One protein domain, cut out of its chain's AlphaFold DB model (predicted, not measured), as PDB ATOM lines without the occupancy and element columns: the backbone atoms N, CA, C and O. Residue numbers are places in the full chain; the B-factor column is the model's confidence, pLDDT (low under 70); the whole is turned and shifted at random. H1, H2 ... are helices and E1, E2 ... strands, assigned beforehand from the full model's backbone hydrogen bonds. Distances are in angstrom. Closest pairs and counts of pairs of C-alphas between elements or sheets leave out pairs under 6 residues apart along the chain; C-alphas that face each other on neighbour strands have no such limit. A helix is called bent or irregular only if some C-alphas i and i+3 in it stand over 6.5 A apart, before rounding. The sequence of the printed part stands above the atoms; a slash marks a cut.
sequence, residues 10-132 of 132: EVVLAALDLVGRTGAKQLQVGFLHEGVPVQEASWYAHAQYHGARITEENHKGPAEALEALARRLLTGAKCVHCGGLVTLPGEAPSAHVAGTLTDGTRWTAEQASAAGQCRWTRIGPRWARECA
ATOM      1  N   GLU A  10     -42.194  -1.687 -46.993       87.31
ATOM      2  CA  GLU A  10     -43.481  -1.587 -46.322       87.31
ATOM      3  C   GLU A  10     -43.491  -2.304 -44.970       87.31
ATOM      4  O   GLU A  10     -44.106  -1.796 -44.028       87.31
ATOM      5  N   VAL A  11     -42.848  -3.473 -44.847       87.38
ATOM      6  CA  VAL A  11     -42.723  -4.181 -43.557       87.38
ATOM      7  C   VAL A  11     -41.865  -3.371 -42.593       87.38
ATOM      8  O   VAL A  11     -42.259  -3.182 -41.440       87.38
ATOM      9  N   VAL A  12     -40.734  -2.837 -43.062       90.56
ATOM     10  CA  VAL A  12     -39.851  -1.991 -42.246       90.56
ATOM     11  C   VAL A  12     -40.605  -0.760 -41.747       90.56
ATOM     12  O   VAL A  12     -40.616  -0.490 -40.546       90.56
ATOM     13  N   LEU A  13     -41.298  -0.043 -42.633       91.56
ATOM     14  CA  LEU A  13     -42.085   1.135 -42.268       91.56
ATOM     15  C   LEU A  13     -43.230   0.793 -41.305       91.56
ATOM     16  O   LEU A  13     -43.453   1.529 -40.342       91.56
ATOM     17  N   ALA A  14     -43.912  -0.336 -41.504       91.12
ATOM     18  CA  ALA A  14     -44.966  -0.787 -40.599       91.12
ATOM     19  C   ALA A  14     -44.428  -1.135 -39.201       91.12
ATOM     20  O   ALA A  14     -45.080  -0.820 -38.201       91.12
ATOM     21  N   ALA A  15     -43.250  -1.755 -39.107       92.06
ATOM     22  CA  ALA A  15     -42.599  -2.030 -37.830       92.06
ATOM     23  C   ALA A  15     -42.152  -0.729 -37.137       92.06
ATOM     24  O   ALA A  15     -42.366  -0.561 -35.936       92.06
ATOM     25  N   LEU A  16     -41.616   0.234 -37.895       92.19
ATOM     26  CA  LEU A  16     -41.260   1.560 -37.384       92.19
ATOM     27  C   LEU A  16     -42.476   2.331 -36.849       92.19
ATOM     28  O   LEU A  16     -42.379   2.942 -35.782       92.19
ATOM     29  N   ASP A  17     -43.625   2.277 -37.536       92.56
ATOM     30  CA  ASP A  17     -44.877   2.882 -37.054       92.56
ATOM     31  C   ASP A  17     -45.300   2.281 -35.703       92.56
ATOM     32  O   ASP A  17     -45.677   3.024 -34.794       92.56
ATOM     33  N   LEU A  18     -45.175   0.961 -35.514       90.94
ATOM     34  CA  LEU A  18     -45.452   0.325 -34.219       90.94
ATOM     35  C   LEU A  18     -44.483   0.781 -33.129       90.94
ATOM     36  O   LEU A  18     -44.937   1.214 -32.069       90.94
ATOM     37  N   VAL A  19     -43.170   0.721 -33.383       91.81
ATOM     38  CA  VAL A  19     -42.152   1.141 -32.404       91.81
ATOM     39  C   VAL A  19     -42.396   2.589 -31.981       91.81
ATOM     40  O   VAL A  19     -42.449   2.879 -30.784       91.81
ATOM     41  N   GLY A  20     -42.637   3.488 -32.941       89.50
ATOM     42  CA  GLY A  20     -42.913   4.901 -32.678       89.50
ATOM     43  C   GLY A  20     -44.147   5.127 -31.801       89.50
ATOM     44  O   GLY A  20     -44.159   6.026 -30.960       89.50
ATOM     45  N   ARG A  21     -45.167   4.274 -31.924       89.19
ATOM     46  CA  ARG A  21     -46.400   4.358 -31.123       89.19
ATOM     47  C   ARG A  21     -46.256   3.856 -29.697       89.19
ATOM     48  O   ARG A  21     -47.094   4.199 -28.867       89.19
ATOM     49  N   THR A  22     -45.210   3.092 -29.394       86.88
ATOM     50  CA  THR A  22     -44.917   2.689 -28.011       86.88
ATOM     51  C   THR A  22     -44.322   3.840 -27.197       86.88
ATOM     52  O   THR A  22     -44.395   3.832 -25.974       86.88
ATOM     53  N   GLY A  23     -43.752   4.857 -27.857       87.44
ATOM     54  CA  GLY A  23     -42.992   5.919 -27.196       87.44
ATOM     55  C   GLY A  23     -41.546   5.528 -26.873       87.44
ATOM     56  O   GLY A  23     -40.853   6.273 -26.174       87.44
ATOM     57  N   ALA A  24     -41.078   4.382 -27.381       90.44
ATOM     58  CA  ALA A  24     -39.670   4.014 -27.348       90.44
ATOM     59  C   ALA A  24     -38.801   5.063 -28.066       90.44
ATOM     60  O   ALA A  24     -39.218   5.734 -29.011       90.44
ATOM     61  N   LYS A  25     -37.570   5.219 -27.585       90.81
ATOM     62  CA  LYS A  25     -36.574   6.186 -28.056       90.81
ATOM     63  C   LYS A  25     -35.329   5.449 -28.536       90.81
ATOM     64  O   LYS A  25     -35.137   4.292 -28.190       90.81
ATOM     65  N   GLN A  26     -34.460   6.139 -29.276       91.94
ATOM     66  CA  GLN A  26     -33.138   5.622 -29.669       91.94
ATOM     67  C   GLN A  26     -33.205   4.222 -30.304       91.94
ATOM     68  O   GLN A  26     -32.583   3.278 -29.827       91.94
ATOM     69  N   LEU A  27     -34.009   4.095 -31.359       94.69
ATOM     70  CA  LEU A  27     -34.082   2.871 -32.146       94.69
ATOM     71  C   LEU A  27     -32.797   2.690 -32.965       94.69
ATOM     72  O   LEU A  27     -32.374   3.614 -33.660       94.69
ATOM     73  N   GLN A  28     -32.226   1.490 -32.928       94.38
ATOM     74  CA  GLN A  28     -31.104   1.084 -33.769       94.38
ATOM     75  C   GLN A  28     -31.348  -0.316 -34.338       94.38
ATOM     76  O   GLN A  28     -31.877  -1.187 -33.649       94.38
ATOM     77  N   VAL A  29     -30.919  -0.525 -35.583       92.75
ATOM     78  CA  VAL A  29     -30.927  -1.812 -36.289       92.75
ATOM     79  C   VAL A  29     -29.565  -2.022 -36.952       92.75
ATOM     80  O   VAL A  29     -28.952  -1.056 -37.410       92.75
ATOM     81  N   GLY A  30     -29.067  -3.256 -36.975       90.00
ATOM     82  CA  GLY A  30     -27.778  -3.562 -37.595       90.00
ATOM     83  C   GLY A  30     -27.426  -5.045 -37.595       90.00
ATOM     84  O   GLY A  30     -28.235  -5.888 -37.208       90.00
ATOM     85  N   PHE A  31     -26.200  -5.346 -38.021       87.94
ATOM     86  CA  PHE A  31     -25.646  -6.699 -38.058       87.94
ATOM     87  C   PHE A  31     -24.995  -7.084 -36.726       87.94
ATOM     88  O   PHE A  31     -24.295  -6.280 -36.117       87.94
ATOM     89  N   LEU A  32     -25.188  -8.330 -36.297       86.06
ATOM     90  CA  LEU A  32     -24.518  -8.931 -35.137       86.06
ATOM     91  C   LEU A  32     -23.069  -9.331 -35.427       86.06
ATOM     92  O   LEU A  32     -22.256  -9.415 -34.508       86.06
ATOM     93  N   HIS A  33     -22.751  -9.610 -36.690       80.62
ATOM     94  CA  HIS A  33     -21.450 -10.120 -37.104       80.62
ATOM     95  C   HIS A  33     -20.854  -9.232 -38.190       80.62
ATOM     96  O   HIS A  33     -21.514  -8.913 -39.177       80.62
ATOM     97  N   GLU A  34     -19.590  -8.863 -38.014       74.94
ATOM     98  CA  GLU A  34     -18.801  -8.166 -39.024       74.94
ATOM     99  C   GLU A  34     -17.986  -9.179 -39.841       74.94
ATOM    100  O   GLU A  34     -17.539 -10.199 -39.318       74.94
ATOM    101  N   GLY A  35     -17.774  -8.899 -41.130       76.00
ATOM    102  CA  GLY A  35     -16.896  -9.706 -41.988       76.00
ATOM    103  C   GLY A  35     -17.506 -10.992 -42.558       76.00
ATOM    104  O   GLY A  35     -16.770 -11.786 -43.142       76.00
ATOM    105  N   VAL A  36     -18.822 -11.187 -42.437       79.19
ATOM    106  CA  VAL A  36     -19.565 -12.277 -43.097       79.19
ATOM    107  C   VAL A  36     -20.435 -11.732 -44.240       79.19
ATOM    108  O   VAL A  36     -20.824 -10.559 -44.196       79.19
ATOM    109  N   PRO A  37     -20.749 -12.536 -45.274       77.19
ATOM    110  CA  PRO A  37     -21.733 -12.161 -46.286       77.19
ATOM    111  C   PRO A  37     -23.074 -11.771 -45.651       77.19
ATOM    112  O   PRO A  37     -23.482 -12.354 -44.649       77.19
ATOM    113  N   VAL A  38     -23.792 -10.817 -46.252       70.94
ATOM    114  CA  VAL A  38     -25.066 -10.299 -45.709       70.94
ATOM    115  C   VAL A  38     -26.117 -11.400 -45.508       70.94
ATOM    116  O   VAL A  38     -26.911 -11.323 -44.580       70.94
ATOM    117  N   GLN A  39     -26.070 -12.457 -46.324       70.94
ATOM    118  CA  GLN A  39     -26.960 -13.618 -46.236       70.94
ATOM    119  C   GLN A  39     -26.686 -14.506 -45.010       70.94
ATOM    120  O   GLN A  39     -27.545 -15.285 -44.609       70.94
ATOM    121  N   GLU A  40     -25.490 -14.405 -44.429       75.50
ATOM    122  CA  GLU A  40     -25.060 -15.134 -43.230       75.50
ATOM    123  C   GLU A  40     -25.054 -14.230 -41.986       75.50
ATOM    124  O   GLU A  40     -24.935 -14.707 -40.855       75.50
ATOM    125  N   ALA A  41     -25.192 -12.916 -42.180       78.88
ATOM    126  CA  ALA A  41     -25.216 -11.948 -41.104       78.88
ATOM    127  C   ALA A  41     -26.562 -12.000 -40.366       78.88
ATOM    128  O   ALA A  41     -27.625 -11.769 -40.938       78.88
ATOM    129  N   SER A  42     -26.510 -12.264 -39.061       87.88
ATOM    130  CA  SER A  42     -27.676 -12.120 -38.189       87.88
ATOM    131  C   SER A  42     -27.957 -10.647 -37.902       87.88
ATOM    132  O   SER A  42     -27.030  -9.847 -37.761       87.88
ATOM    133  N   TRP A  43     -29.230 -10.295 -37.768       92.12
ATOM    134  CA  TRP A  43     -29.687  -8.936 -37.499       92.12
ATOM    135  C   TRP A  43     -30.134  -8.765 -36.052       92.12
ATOM    136  O   TRP A  43     -30.690  -9.682 -35.440       92.12
ATOM    137  N   TYR A  44     -29.915  -7.561 -35.527       93.75
ATOM    138  CA  TYR A  44     -30.460  -7.118 -34.251       93.75
ATOM    139  C   TYR A  44     -31.244  -5.819 -34.408       93.75
ATOM    140  O   TYR A  44     -30.954  -4.998 -35.282       93.75
ATOM    141  N   ALA A  45     -32.185  -5.604 -33.495       95.50
ATOM    142  CA  ALA A  45     -32.832  -4.322 -33.279       95.50
ATOM    143  C   ALA A  45     -32.922  -4.039 -31.778       95.50
ATOM    144  O   ALA A  45     -33.171  -4.938 -30.975       95.50
ATOM    145  N   HIS A  46     -32.738  -2.786 -31.374       95.38
ATOM    146  CA  HIS A  46     -33.031  -2.382 -30.003       95.38
ATOM    147  C   HIS A  46     -33.610  -0.982 -29.920       95.38
ATOM    148  O   HIS A  46     -33.347  -0.134 -30.768       95.38
ATOM    149  N   ALA A  47     -34.351  -0.732 -28.846       95.69
ATOM    150  CA  ALA A  47     -34.834   0.590 -28.497       95.69
ATOM    151  C   ALA A  47     -34.784   0.812 -26.983       95.69
ATOM    152  O   ALA A  47     -34.819  -0.122 -26.177       95.69
ATOM    153  N   GLN A  48     -34.720   2.080 -26.596       94.06
ATOM    154  CA  GLN A  48     -34.823   2.533 -25.220       94.06
ATOM    155  C   GLN A  48     -36.298   2.743 -24.856       94.06
ATOM    156  O   GLN A  48     -36.956   3.638 -25.384       94.06
ATOM    157  N   TYR A  49     -36.821   1.966 -23.913       90.25
ATOM    158  CA  TYR A  49     -38.217   2.014 -23.484       90.25
ATOM    159  C   TYR A  49     -38.301   2.019 -21.953       90.25
ATOM    160  O   TYR A  49     -37.691   1.184 -21.297       90.25
ATOM    161  N   HIS A  50     -38.981   3.013 -21.369       85.62
ATOM    162  CA  HIS A  50     -39.104   3.196 -19.907       85.62
ATOM    163  C   HIS A  50     -37.786   3.064 -19.112       85.62
ATOM    164  O   HIS A  50     -37.753   2.525 -18.012       85.62
ATOM    165  N   GLY A  51     -36.671   3.568 -19.653       86.88
ATOM    166  CA  GLY A  51     -35.369   3.491 -18.974       86.88
ATOM    167  C   GLY A  51     -34.662   2.132 -19.088       86.88
ATOM    168  O   GLY A  51     -33.510   2.027 -18.680       86.88
ATOM    169  N   ALA A  52     -35.273   1.144 -19.748       87.94
ATOM    170  CA  ALA A  52     -34.645  -0.117 -20.127       87.94
ATOM    171  C   ALA A  52     -34.273  -0.151 -21.618       87.94
ATOM    172  O   ALA A  52     -34.962   0.422 -22.466       87.94
ATOM    173  N   ARG A  53     -33.183  -0.851 -21.944       92.44
ATOM    174  CA  ARG A  53     -32.836  -1.195 -23.325       92.44
ATOM    175  C   ARG A  53     -33.469  -2.539 -23.659       92.44
ATOM    176  O   ARG A  53     -33.136  -3.544 -23.035       92.44
ATOM    177  N   ILE A  54     -34.383  -2.539 -24.621       92.75
ATOM    178  CA  ILE A  54     -35.040  -3.745 -25.121       92.75
ATOM    179  C   ILE A  54     -34.362  -4.124 -26.430       92.75
ATOM    180  O   ILE A  54     -34.314  -3.295 -27.336       92.75
ATOM    181  N   THR A  55     -33.834  -5.343 -26.508       94.06
ATOM    182  CA  THR A  55     -33.057  -5.843 -27.651       94.06
ATOM    183  C   THR A  55     -33.641  -7.163 -28.142       94.06
ATOM    184  O   THR A  55     -33.974  -8.026 -27.328       94.06
ATOM    185  N   GLU A  56     -33.707  -7.306 -29.462       95.31
ATOM    186  CA  GLU A  56     -34.009  -8.527 -30.208       95.31
ATOM    187  C   GLU A  56     -32.839  -8.843 -31.154       95.31
ATOM    188  O   GLU A  56     -32.266  -7.933 -31.759       95.31
ATOM    189  N   GLU A  57     -32.448 -10.115 -31.242       94.19
ATOM    190  CA  GLU A  57     -31.207 -10.585 -31.880       94.19
ATOM    191  C   GLU A  57     -31.441 -11.898 -32.641       94.19
ATOM    192  O   GLU A  57     -32.389 -12.626 -32.361       94.19
ATOM    193  N   ASN A  58     -30.508 -12.258 -33.529       91.62
ATOM    194  CA  ASN A  58     -30.506 -13.507 -34.306       91.62
ATOM    195  C   ASN A  58     -31.639 -13.612 -35.340       91.62
ATOM    196  O   ASN A  58     -32.141 -14.701 -35.621       91.62
ATOM    197  N   HIS A  59     -32.025 -12.481 -35.935       91.25
ATOM    198  CA  HIS A  59     -33.022 -12.438 -37.007       91.25
ATOM    199  C   HIS A  59     -32.380 -12.519 -38.391       91.25
ATOM    200  O   HIS A  59     -31.232 -12.112 -38.577       91.25
ATOM    201  N   LYS A  60     -33.130 -13.009 -39.384       87.56
ATOM    202  CA  LYS A  60     -32.627 -13.207 -40.754       87.56
ATOM    203  C   LYS A  60     -32.513 -11.906 -41.539       87.56
ATOM    204  O   LYS A  60     -31.793 -11.848 -42.527       87.56
ATOM    205  N   GLY A  61     -33.235 -10.875 -41.112       88.12
ATOM    206  CA  GLY A  61     -33.283  -9.592 -41.793       88.12
ATOM    207  C   GLY A  61     -33.677  -8.443 -40.865       88.12
ATOM    208  O   GLY A  61     -34.178  -8.672 -39.758       88.12
ATOM    209  N   PRO A  62     -33.508  -7.194 -41.329       88.94
ATOM    210  CA  PRO A  62     -33.838  -6.002 -40.551       88.94
ATOM    211  C   PRO A  62     -35.338  -5.902 -40.269       88.94
ATOM    212  O   PRO A  62     -35.734  -5.499 -39.178       88.94
ATOM    213  N   ALA A  63     -36.170  -6.290 -41.241       89.88
ATOM    214  CA  ALA A  63     -37.622  -6.300 -41.115       89.88
ATOM    215  C   ALA A  63     -38.085  -7.230 -39.981       89.88
ATOM    216  O   ALA A  63     -38.856  -6.816 -39.120       89.88
ATOM    217  N   GLU A  64     -37.547  -8.454 -39.934       89.38
ATOM    218  CA  GLU A  64     -37.860  -9.435 -38.892       89.38
ATOM    219  C   GLU A  64     -37.384  -8.959 -37.509       89.38
ATOM    220  O   GLU A  64     -38.136  -9.056 -36.540       89.38
ATOM    221  N   ALA A  65     -36.185  -8.368 -37.420       92.56
ATOM    222  CA  ALA A  65     -35.670  -7.809 -36.167       92.56
ATOM    223  C   ALA A  65     -36.533  -6.650 -35.640       92.56
ATOM    224  O   ALA A  65     -36.848  -6.586 -34.450       92.56
ATOM    225  N   LEU A  66     -36.939  -5.731 -36.521       93.44
ATOM    226  CA  LEU A  66     -37.798  -4.603 -36.162       93.44
ATOM    227  C   LEU A  66     -39.204  -5.056 -35.767       93.44
ATOM    228  O   LEU A  66     -39.762  -4.520 -34.811       93.44
ATOM    229  N   GLU A  67     -39.775  -6.036 -36.469       90.38
ATOM    230  CA  GLU A  67     -41.084  -6.589 -36.126       90.38
ATOM    231  C   GLU A  67     -41.048  -7.303 -34.769       90.38
ATOM    232  O   GLU A  67     -41.916  -7.056 -33.929       90.38
ATOM    233  N   ALA A  68     -40.028  -8.127 -34.514       91.38
ATOM    234  CA  ALA A  68     -39.844  -8.786 -33.224       91.38
ATOM    235  C   ALA A  68     -39.720  -7.763 -32.083       91.38
ATOM    236  O   ALA A  68     -40.411  -7.874 -31.065       91.38
ATOM    237  N   LEU A  69     -38.916  -6.710 -32.283       93.62
ATOM    238  CA  LEU A  69     -38.772  -5.628 -31.310       93.62
ATOM    239  C   LEU A  69     -40.103  -4.897 -31.082       93.62
ATOM    240  O   LEU A  69     -40.478  -4.650 -29.936       93.62
ATOM    241  N   ALA A  70     -40.829  -4.568 -32.155       91.62
ATOM    242  CA  ALA A  70     -42.127  -3.904 -32.078       91.62
ATOM    243  C   ALA A  70     -43.138  -4.729 -31.272       91.62
ATOM    244  O   ALA A  70     -43.787  -4.195 -30.372       91.62
ATOM    245  N   ARG A  71     -43.228  -6.036 -31.545       88.56
ATOM    246  CA  ARG A  71     -44.096  -6.967 -30.812       88.56
ATOM    247  C   ARG A  71     -43.729  -7.018 -29.335       88.56
ATOM    248  O   ARG A  71     -44.597  -6.847 -28.486       88.56
ATOM    249  N   ARG A  72     -42.440  -7.139 -29.009       88.81
ATOM    250  CA  ARG A  72     -41.976  -7.154 -27.614       88.81
ATOM    251  C   ARG A  72     -42.282  -5.858 -26.865       88.81
ATOM    252  O   ARG A  72     -42.662  -5.908 -25.695       88.81
ATOM    253  N   LEU A  73     -42.127  -4.706 -27.515       89.00
ATOM    254  CA  LEU A  73     -42.486  -3.408 -26.934       89.00
ATOM    255  C   LEU A  73     -44.001  -3.267 -26.723       89.00
ATOM    256  O   LEU A  73     -44.426  -2.569 -25.806       89.00
ATOM    257  N   LEU A  74     -44.810  -3.929 -27.553       86.25
ATOM    258  CA  LEU A  74     -46.268  -3.920 -27.460       86.25
ATOM    259  C   LEU A  74     -46.837  -4.966 -26.499       86.25
ATOM    260  O   LEU A  74     -48.000  -4.849 -26.112       86.25
ATOM    261  N   THR A  75     -46.038  -5.934 -26.050       81.25
ATOM    262  CA  THR A  75     -46.440  -6.876 -25.001       81.25
ATOM    263  C   THR A  75     -46.862  -6.120 -23.740       81.25
ATOM    264  O   THR A  75     -46.044  -5.531 -23.032       81.25
ATOM    265  N   GLY A  76     -48.165  -6.138 -23.443       75.25
ATOM    266  CA  GLY A  76     -48.735  -5.395 -22.313       75.25
ATOM    267  C   GLY A  76     -49.188  -3.968 -22.609       75.25
ATOM    268  O   GLY A  76     -49.774  -3.330 -21.734       75.25
ATOM    269  N   ALA A  77     -48.940  -3.450 -23.811       81.62
ATOM    270  CA  ALA A  77     -49.248  -2.068 -24.141       81.62
ATOM    271  C   ALA A  77     -50.761  -1.807 -24.162       81.62
ATOM    272  O   ALA A  77     -51.567  -2.650 -24.562       81.62
ATOM    273  N   LYS A  78     -51.143  -0.590 -23.764       82.69
ATOM    274  CA  LYS A  78     -52.523  -0.101 -23.834       82.69
ATOM    275  C   LYS A  78     -52.683   0.883 -24.977       82.69
ATOM    276  O   LYS A  78     -51.839   1.751 -25.200       82.69
ATOM    277  N   CYS A  79     -53.826   0.817 -25.641       86.56
ATOM    278  CA  CYS A  79     -54.252   1.878 -26.527       86.56
ATOM    279  C   CYS A  79     -54.507   3.147 -25.707       86.56
ATOM    280  O   CYS A  79     -55.362   3.167 -24.825       86.56
ATOM    281  N   VAL A  80     -53.819   4.238 -26.040       86.69
ATOM    282  CA  VAL A  80     -53.985   5.536 -25.361       86.69
ATOM    283  C   VAL A  80     -55.372   6.169 -25.553       86.69
ATOM    284  O   VAL A  80     -55.679   7.151 -24.889       86.69
ATOM    285  N   HIS A  81     -56.201   5.631 -26.457       88.00
ATOM    286  CA  HIS A  81     -57.550   6.141 -26.724       88.00
ATOM    287  C   HIS A  81     -58.637   5.392 -25.954       88.00
ATOM    288  O   HIS A  81     -59.418   6.028 -25.257       88.00
ATOM    289  N   CYS A  82     -58.703   4.064 -26.076       87.31
ATOM    290  CA  CYS A  82     -59.737   3.261 -25.413       87.31
ATOM    291  C   CYS A  82     -59.257   2.571 -24.126       87.31
ATOM    292  O   CYS A  82     -60.055   1.958 -23.432       87.31
ATOM    293  N   GLY A  83     -57.959   2.622 -23.808       83.50
ATOM    294  CA  GLY A  83     -57.374   1.935 -22.651       83.50
ATOM    295  C   GLY A  83     -57.228   0.417 -22.807       83.50
ATOM    296  O   GLY A  83     -56.589  -0.210 -21.960       83.50
ATOM    297  N   GLY A  84     -57.768  -0.157 -23.887       84.88
ATOM    298  CA  GLY A  84     -57.719  -1.588 -24.174       84.88
ATOM    299  C   GLY A  84     -56.328  -2.097 -24.516       84.88
ATOM    300  O   GLY A  84     -55.493  -1.361 -25.045       84.88
ATOM    301  N   LEU A  85     -56.092  -3.372 -24.220       84.56
ATOM    302  CA  LEU A  85     -54.834  -4.049 -24.511       84.56
ATOM    303  C   LEU A  85     -54.610  -4.148 -26.018       84.56
ATOM    304  O   LEU A  85     -55.491  -4.602 -26.748       84.56
ATOM    305  N   VAL A  86     -53.450  -3.694 -26.487       86.81
ATOM    306  CA  VAL A  86     -53.107  -3.766 -27.910       86.81
ATOM    307  C   VAL A  86     -52.947  -5.231 -28.301       86.81
ATOM    308  O   VAL A  86     -52.203  -5.969 -27.666       86.81
ATOM    309  N   THR A  87     -53.649  -5.642 -29.353       86.69
ATOM    310  CA  THR A  87     -53.558  -6.996 -29.916       86.69
ATOM    311  C   THR A  87     -53.271  -6.905 -31.407       86.69
ATOM    312  O   THR A  87     -53.955  -6.172 -32.131       86.69
ATOM    313  N   LEU A  88     -52.256  -7.635 -31.872       85.56
ATOM    314  CA  LEU A  88     -51.907  -7.709 -33.289       85.56
ATOM    315  C   LEU A  88     -52.504  -8.982 -33.925       85.56
ATOM    316  O   LEU A  88     -52.746  -9.974 -33.232       85.56
ATOM    317  N   PRO A  89     -52.753  -9.010 -35.246       82.12
ATOM    318  CA  PRO A  89     -53.245 -10.197 -35.928       82.12
ATOM    319  C   PRO A  89     -52.245 -11.348 -35.782       82.12
ATOM    320  O   PRO A  89     -51.035 -11.149 -35.894       82.12
ATOM    321  N   GLY A  90     -52.758 -12.556 -35.538       71.81
ATOM    322  CA  GLY A  90     -51.936 -13.755 -35.348       71.81
ATOM    323  C   GLY A  90     -51.317 -13.899 -33.954       71.81
ATOM    324  O   GLY A  90     -50.766 -14.954 -33.658       71.81
ATOM    325  N   GLU A  91     -51.450 -12.903 -33.075       66.12
ATOM    326  CA  GLU A  91     -51.110 -13.063 -31.663       66.12
ATOM    327  C   GLU A  91     -52.291 -13.660 -30.906       66.12
ATOM    328  O   GLU A  91     -53.448 -13.262 -31.072       66.12
ATOM    329  N   ALA A  92     -51.997 -14.629 -30.043       55.38
ATOM    330  CA  ALA A  92     -52.970 -15.032 -29.053       55.38
ATOM    331  C   ALA A  92     -53.188 -13.848 -28.086       55.38
ATOM    332  O   ALA A  92     -52.210 -13.218 -27.673       55.38
ATOM    333  N   PRO A  93     -54.430 -13.580 -27.638       52.22
ATOM    334  CA  PRO A  93     -54.706 -12.569 -26.608       52.22
ATOM    335  C   PRO A  93     -53.925 -12.801 -25.298       52.22
ATOM    336  O   PRO A  93     -53.921 -11.965 -24.399       52.22
ATOM    337  N   SER A  94     -53.261 -13.953 -25.180       45.03
ATOM    338  CA  SER A  94     -52.430 -14.400 -24.071       45.03
ATOM    339  C   SER A  94     -51.064 -13.716 -23.951       45.03
ATOM    340  O   SER A  94     -50.285 -14.135 -23.101       45.03
ATOM    341  N   ALA A  95     -50.768 -12.639 -24.691       48.59
ATOM    342  CA  ALA A  95     -49.656 -11.739 -24.333       48.59
ATOM    343  C   ALA A  95     -49.840 -11.095 -22.934       48.59
ATOM    344  O   ALA A  95     -48.935 -10.445 -22.413       48.59
ATOM    345  N   HIS A  96     -50.996 -11.315 -22.297       52.81
ATOM    346  CA  HIS A  96     -51.350 -10.820 -20.971       52.81
ATOM    347  C   HIS A  96     -51.630 -11.972 -19.999       52.81
ATOM    348  O   HIS A  96     -52.710 -12.086 -19.421       52.81
ATOM    349  N   VAL A  97     -50.650 -12.855 -19.808       54.38
ATOM    350  CA  VAL A  97     -50.602 -13.663 -18.582       54.38
ATOM    351  C   VAL A  97     -50.309 -12.702 -17.429       54.38
ATOM    352  O   VAL A  97     -49.456 -11.825 -17.564       54.38
ATOM    353  N   ALA A  98     -51.023 -12.841 -16.308       56.78
ATOM    354  CA  ALA A  98     -50.710 -12.127 -15.071       56.78
ATOM    355  C   ALA A  98     -49.188 -12.133 -14.831       56.78
ATOM    356  O   ALA A  98     -48.562 -13.193 -14.832       56.78
ATOM    357  N   GLY A  99     -48.580 -10.958 -14.695       69.12
ATOM    358  CA  GLY A  99     -47.129 -10.839 -14.805       69.12
ATOM    359  C   GLY A  99     -46.632  -9.403 -14.860       69.12
ATOM    360  O   GLY A  99     -47.389  -8.459 -14.642       69.12
ATOM    361  N   THR A 100     -45.331  -9.253 -15.109       71.94
ATOM    362  CA  THR A 100     -44.678  -7.950 -15.288       71.94
ATOM    363  C   THR A 100     -44.602  -7.655 -16.780       71.94
ATOM    364  O   THR A 100     -44.030  -8.444 -17.527       71.94
ATOM    365  N   LEU A 101     -45.208  -6.551 -17.204       75.31
ATOM    366  CA  LEU A 101     -45.188  -6.081 -18.584       75.31
ATOM    367  C   LEU A 101     -43.814  -5.507 -18.966       75.31
ATOM    368  O   LEU A 101     -42.964  -5.274 -18.103       75.31
ATOM    369  N   THR A 102     -43.617  -5.217 -20.255       75.81
ATOM    370  CA  THR A 102     -42.365  -4.643 -20.780       75.81
ATOM    371  C   THR A 102     -42.039  -3.262 -20.188       75.81
ATOM    372  O   THR A 102     -40.872  -2.881 -20.130       75.81
ATOM    373  N   ASP A 103     -43.035  -2.525 -19.688       74.06
ATOM    374  CA  ASP A 103     -42.860  -1.243 -18.984       74.06
ATOM    375  C   ASP A 103     -42.582  -1.393 -17.469       74.06
ATOM    376  O   ASP A 103     -42.411  -0.397 -16.765       74.06
ATOM    377  N   GLY A 104     -42.542  -2.626 -16.950       76.06
ATOM    378  CA  GLY A 104     -42.375  -2.932 -15.526       76.06
ATOM    379  C   GLY A 104     -43.676  -2.957 -14.712       76.06
ATOM    380  O   GLY A 104     -43.651  -3.319 -13.531       76.06
ATOM    381  N   THR A 105     -44.821  -2.619 -15.308       79.12
ATOM    382  CA  THR A 105     -46.126  -2.657 -14.641       79.12
ATOM    383  C   THR A 105     -46.528  -4.101 -14.343       79.12
ATOM    384  O   THR A 105     -46.426  -4.977 -15.199       79.12
ATOM    385  N   ARG A 106     -47.034  -4.375 -13.133       80.19
ATOM    386  CA  ARG A 106     -47.575  -5.696 -12.773       80.19
ATOM    387  C   ARG A 106     -49.079  -5.765 -12.980       80.19
ATOM    388  O   ARG A 106     -49.793  -4.868 -12.542       80.19
ATOM    389  N   TRP A 107     -49.541  -6.851 -13.593       76.12
ATOM    390  CA  TRP A 107     -50.957  -7.109 -13.843       76.12
ATOM    391  C   TRP A 107     -51.443  -8.367 -13.143       76.12
ATOM    392  O   TRP A 107     -50.785  -9.410 -13.172       76.12
ATOM    393  N   THR A 108     -52.643  -8.275 -12.575       78.12
ATOM    394  CA  THR A 108     -53.432  -9.449 -12.197       78.12
ATOM    395  C   THR A 108     -54.205  -9.983 -13.406       78.12
ATOM    396  O   THR A 108     -54.471  -9.259 -14.367       78.12
ATOM    397  N   ALA A 109     -54.608 -11.255 -13.356       73.94
ATOM    398  CA  ALA A 109     -55.448 -11.855 -14.397       73.94
ATOM    399  C   ALA A 109     -56.798 -11.123 -14.551       73.94
ATOM    400  O   ALA A 109     -57.331 -11.010 -15.651       73.94
ATOM    401  N   GLU A 110     -57.325 -10.576 -13.455       76.31
ATOM    402  CA  GLU A 110     -58.566  -9.800 -13.444       76.31
ATOM    403  C   GLU A 110     -58.406  -8.458 -14.171       76.31
ATOM    404  O   GLU A 110     -59.232  -8.112 -15.012       76.31
ATOM    405  N   GLN A 111     -57.299  -7.743 -13.935       76.81
ATOM    406  CA  GLN A 111     -56.972  -6.518 -14.677       76.81
ATOM    407  C   GLN A 111     -56.795  -6.797 -16.175       76.81
ATOM    408  O   GLN A 111     -57.264  -6.011 -16.998       76.81
ATOM    409  N   ALA A 112     -56.171  -7.930 -16.521       72.31
ATOM    410  CA  ALA A 112     -56.006  -8.375 -17.907       72.31
ATOM    411  C   ALA A 112     -57.356  -8.603 -18.593       72.31
ATOM    412  O   ALA A 112     -57.582  -8.103 -19.693       72.31
ATOM    413  N   SER A 113     -58.280  -9.284 -17.914       73.81
ATOM    414  CA  SER A 113     -59.624  -9.530 -18.439       73.81
ATOM    415  C   SER A 113     -60.473  -8.257 -18.530       73.81
ATOM    416  O   SER A 113     -61.282  -8.138 -19.447       73.81
ATOM    417  N   ALA A 114     -60.319  -7.318 -17.594       77.56
ATOM    418  CA  ALA A 114     -61.158  -6.122 -17.511       77.56
ATOM    419  C   ALA A 114     -60.756  -5.016 -18.499       77.56
ATOM    420  O   ALA A 114     -61.596  -4.202 -18.872       77.56
ATOM    421  N   ALA A 115     -59.490  -4.971 -18.929       75.25
ATOM    422  CA  ALA A 115     -59.003  -3.919 -19.821       75.25
ATOM    423  C   ALA A 115     -59.649  -3.952 -21.218       75.25
ATOM    424  O   ALA A 115     -59.643  -2.939 -21.911       75.25
ATOM    425  N   GLY A 116     -60.215  -5.089 -21.640       79.88
ATOM    426  CA  GLY A 116     -60.672  -5.277 -23.015       79.88
ATOM    427  C   GLY A 116     -59.504  -5.313 -24.009       79.88
ATOM    428  O   GLY A 116     -58.333  -5.240 -23.631       79.88
ATOM    429  N   GLN A 117     -59.814  -5.449 -25.296       85.25
ATOM    430  CA  GLN A 117     -58.815  -5.563 -26.363       85.25
ATOM    431  C   GLN A 117     -59.018  -4.455 -27.396       85.25
ATOM    432  O   GLN A 117     -60.143  -4.148 -27.780       85.25
ATOM    433  N   CYS A 118     -57.918  -3.875 -27.861       88.31
ATOM    434  CA  CYS A 118     -57.874  -2.976 -29.001       88.31
ATOM    435  C   CYS A 118     -57.084  -3.669 -30.107       88.31
ATOM    436  O   CYS A 118     -55.856  -3.767 -30.036       88.31
ATOM    437  N   ARG A 119     -57.795  -4.170 -31.119       89.88
ATOM    438  CA  ARG A 119     -57.153  -4.784 -32.279       89.88
ATOM    439  C   ARG A 119     -56.489  -3.698 -33.108       89.88
ATOM    440  O   ARG A 119     -57.086  -2.659 -33.385       89.88
ATOM    441  N   TRP A 120     -55.235  -3.912 -33.464       90.44
ATOM    442  CA  TRP A 120     -54.556  -3.074 -34.438       90.44
ATOM    443  C   TRP A 120     -54.385  -3.889 -35.711       90.44
ATOM    444  O   TRP A 120     -54.036  -5.061 -35.641       90.44
ATOM    445  N   THR A 121     -54.632  -3.284 -36.866       90.75
ATOM    446  CA  THR A 121     -54.539  -3.957 -38.166       90.75
ATOM    447  C   THR A 121     -53.568  -3.194 -39.055       90.75
ATOM    448  O   THR A 121     -53.598  -1.961 -39.113       90.75
ATOM    449  N   ARG A 122     -52.688  -3.922 -39.749       89.44
ATOM    450  CA  ARG A 122     -51.760  -3.331 -40.714       89.44
ATOM    451  C   ARG A 122     -52.508  -2.932 -41.988       89.44
ATOM    452  O   ARG A 122     -53.229  -3.737 -42.569       89.44
ATOM    453  N   ILE A 123     -52.296  -1.697 -42.431       88.62
ATOM    454  CA  ILE A 123     -52.785  -1.124 -43.686       88.62
ATOM    455  C   ILE A 123     -51.569  -0.529 -44.411       88.62
ATOM    456  O   ILE A 123     -51.145   0.592 -44.119       88.62
ATOM    457  N   GLY A 124     -50.973  -1.311 -45.318       87.81
ATOM    458  CA  GLY A 124     -49.717  -0.958 -45.994       87.81
ATOM    459  C   GLY A 124     -48.581  -0.703 -44.986       87.81
ATOM    460  O   GLY A 124     -48.324  -1.570 -44.141       87.81
ATOM    461  N   PRO A 125     -47.936   0.478 -44.996       88.88
ATOM    462  CA  PRO A 125     -46.844   0.825 -44.081       88.88
ATOM    463  C   PRO A 125     -47.315   1.353 -42.710       88.88
ATOM    464  O   PRO A 125     -46.518   1.907 -41.958       88.88
ATOM    465  N   ARG A 126     -48.613   1.276 -42.382       89.06
ATOM    466  CA  ARG A 126     -49.178   1.856 -41.151       89.06
ATOM    467  C   ARG A 126     -50.056   0.878 -40.394       89.06
ATOM    468  O   ARG A 126     -50.613  -0.050 -40.969       89.06
ATOM    469  N   TRP A 127     -50.262   1.159 -39.114       91.31
ATOM    470  CA  TRP A 127     -51.209   0.452 -38.264       91.31
ATOM    471  C   TRP A 127     -52.423   1.314 -37.927       91.31
ATOM    472  O   TRP A 127     -52.323   2.447 -37.433       91.31
ATOM    473  N   ALA A 128     -53.597   0.752 -38.193       91.31
ATOM    474  CA  ALA A 128     -54.879   1.312 -37.815       91.31
ATOM    475  C   ALA A 128     -55.353   0.687 -36.504       91.31
ATOM    476  O   ALA A 128     -55.195  -0.508 -36.277       91.31
ATOM    477  N   ARG A 129     -55.926   1.522 -35.638       90.50
ATOM    478  CA  ARG A 129     -56.484   1.113 -34.348       90.50
ATOM    479  C   ARG A 129     -57.970   0.870 -34.533       90.50
ATOM    480  O   ARG A 129     -58.668   1.773 -34.984       90.50
ATOM    481  N   GLU A 130     -58.447  -0.283 -34.113       88.44
ATOM    482  CA  GLU A 130     -59.865  -0.619 -34.072       88.44
ATOM    483  C   GLU A 130     -60.302  -0.529 -32.607       88.44
ATOM    484  O   GLU A 130     -60.367  -1.520 -31.881       88.44
ATOM    485  N   CYS A 131     -60.476   0.705 -32.125       85.69
ATOM    486  CA  CYS A 131     -61.034   0.929 -30.793       85.69
ATOM    487  C   CYS A 131     -62.509   0.511 -30.817       85.69
ATOM    488  O   CYS A 131     -63.255   1.003 -31.664       85.69
ATOM    489  N   ALA A 132     -62.887  -0.391 -29.914       64.19
ATOM    490  CA  ALA A 132     -64.276  -0.726 -29.621       64.19
ATOM    491  C   ALA A 132     -64.842   0.208 -28.545       64.19
ATOM    492  O   ALA A 132     -64.039   0.669 -27.697       64.19
TER     493      ALA A 132
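AT A GLANCE: This is residues 10 to 132 of the 132 residues of an uncharacterized protein of Sphaerisporangium siamense (UniProt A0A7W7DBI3). Two small three-stranded sheets lie toward opposite ends of an elongated body, with two side-by-side helices, H1 and H2, between them: H2 covers one face of the sheet E1 E2 E3, and H1 packs on E5 and E6 of the other sheet. The long link of residues 32 to 42 lies at one end of the long axis, and the short helix H4 at the other. The printed part has 123 residues, with four named helices and six named strands in the order H1 E1 E2 E3 H2 E4 H3 H4 E5 E6. The sheet E1 E2 E3 is antiparallel, the sheet E4 E5 E6 mixed, and the class is mixed, helices and strands. The whole is compact, with a radius of gyration of the C-alphas of 15.2 A, and spans 51 by 30 by 24 A.

HOW THE PARTS SIT: H1, residues 10 to 22, is followed by E1, residues 25 to 31, E2, residues 43 to 49, and E3, residues 52 to 59, a meander in which each strand is the antiparallel neighbour of the one before. N 28 and O 46 are 2.9 A apart, and N 47 and O 54 3.0 A. H2, residues 62 to 74, is on this sheet at a height of 7.5 A, over E2 and E3, making two layers, a helix on one face of a sheet; the closest C-alphas of H2 and E2 are those of Ala 45 and Ala 65, 5.3 A apart. H1 and H2 touch, Val 12 to Ala 63 being the closest C-alphas at 5.0 A, with a shallow tilt of 26 degrees, the same way. E4, residues 85 to 87, H3, residues 93 to 96, H4, residues 109 to 114, and E5, residues 117 to 123, form a strand-helix-strand unit, parallel neighbour strands joined through helices, with a right-handed crossover; N 118 and O 85 are 2.8 A apart. E5 and E6, residues 126 to 130, form a hairpin, with N 121 and O 128 2.9 A apart. H1 is on this second sheet, the closest C-alphas of H1 and E6 being those of Ala 14 and Arg 126, 5.0 A apart. H3 only grazes it with residues 93 to 96. H3 and H4 are close but not clearly touching, the closest C-alphas being those of His 96 and Ala 112, 6.1 A apart. In H1, H2 and H4 every O i to N i+4 pair is within hydrogen-bond range; H3 is too short for such a pair.

IN THESE COORDINATES: H1 begins at C-alpha 10, (-43.481, -1.587, -46.322), and is 18.9 A long; H2 is 18.2 A. E1, E2 and E3 are 19.6, 19.7 and 21.0 A long. E4 is short at 6.3 A, E5 is 18.9 A, and E6 is 13.1 A, ending at C-alpha 130, (-59.865, -0.619, -34.072). H4 is 8.7 A; H3 is irregular, but only just: C-alphas 93 and 96 are 6.8 A apart.

THE WHOLE: The two C-alphas farthest apart, those of Gly 35 and Ala 114, are 50.7 A from each other. The printed part has no cut, and the links E1 to E2 and H3 to H4 are long. Residues 91 to 99 and residue 132 have pLDDT under 70.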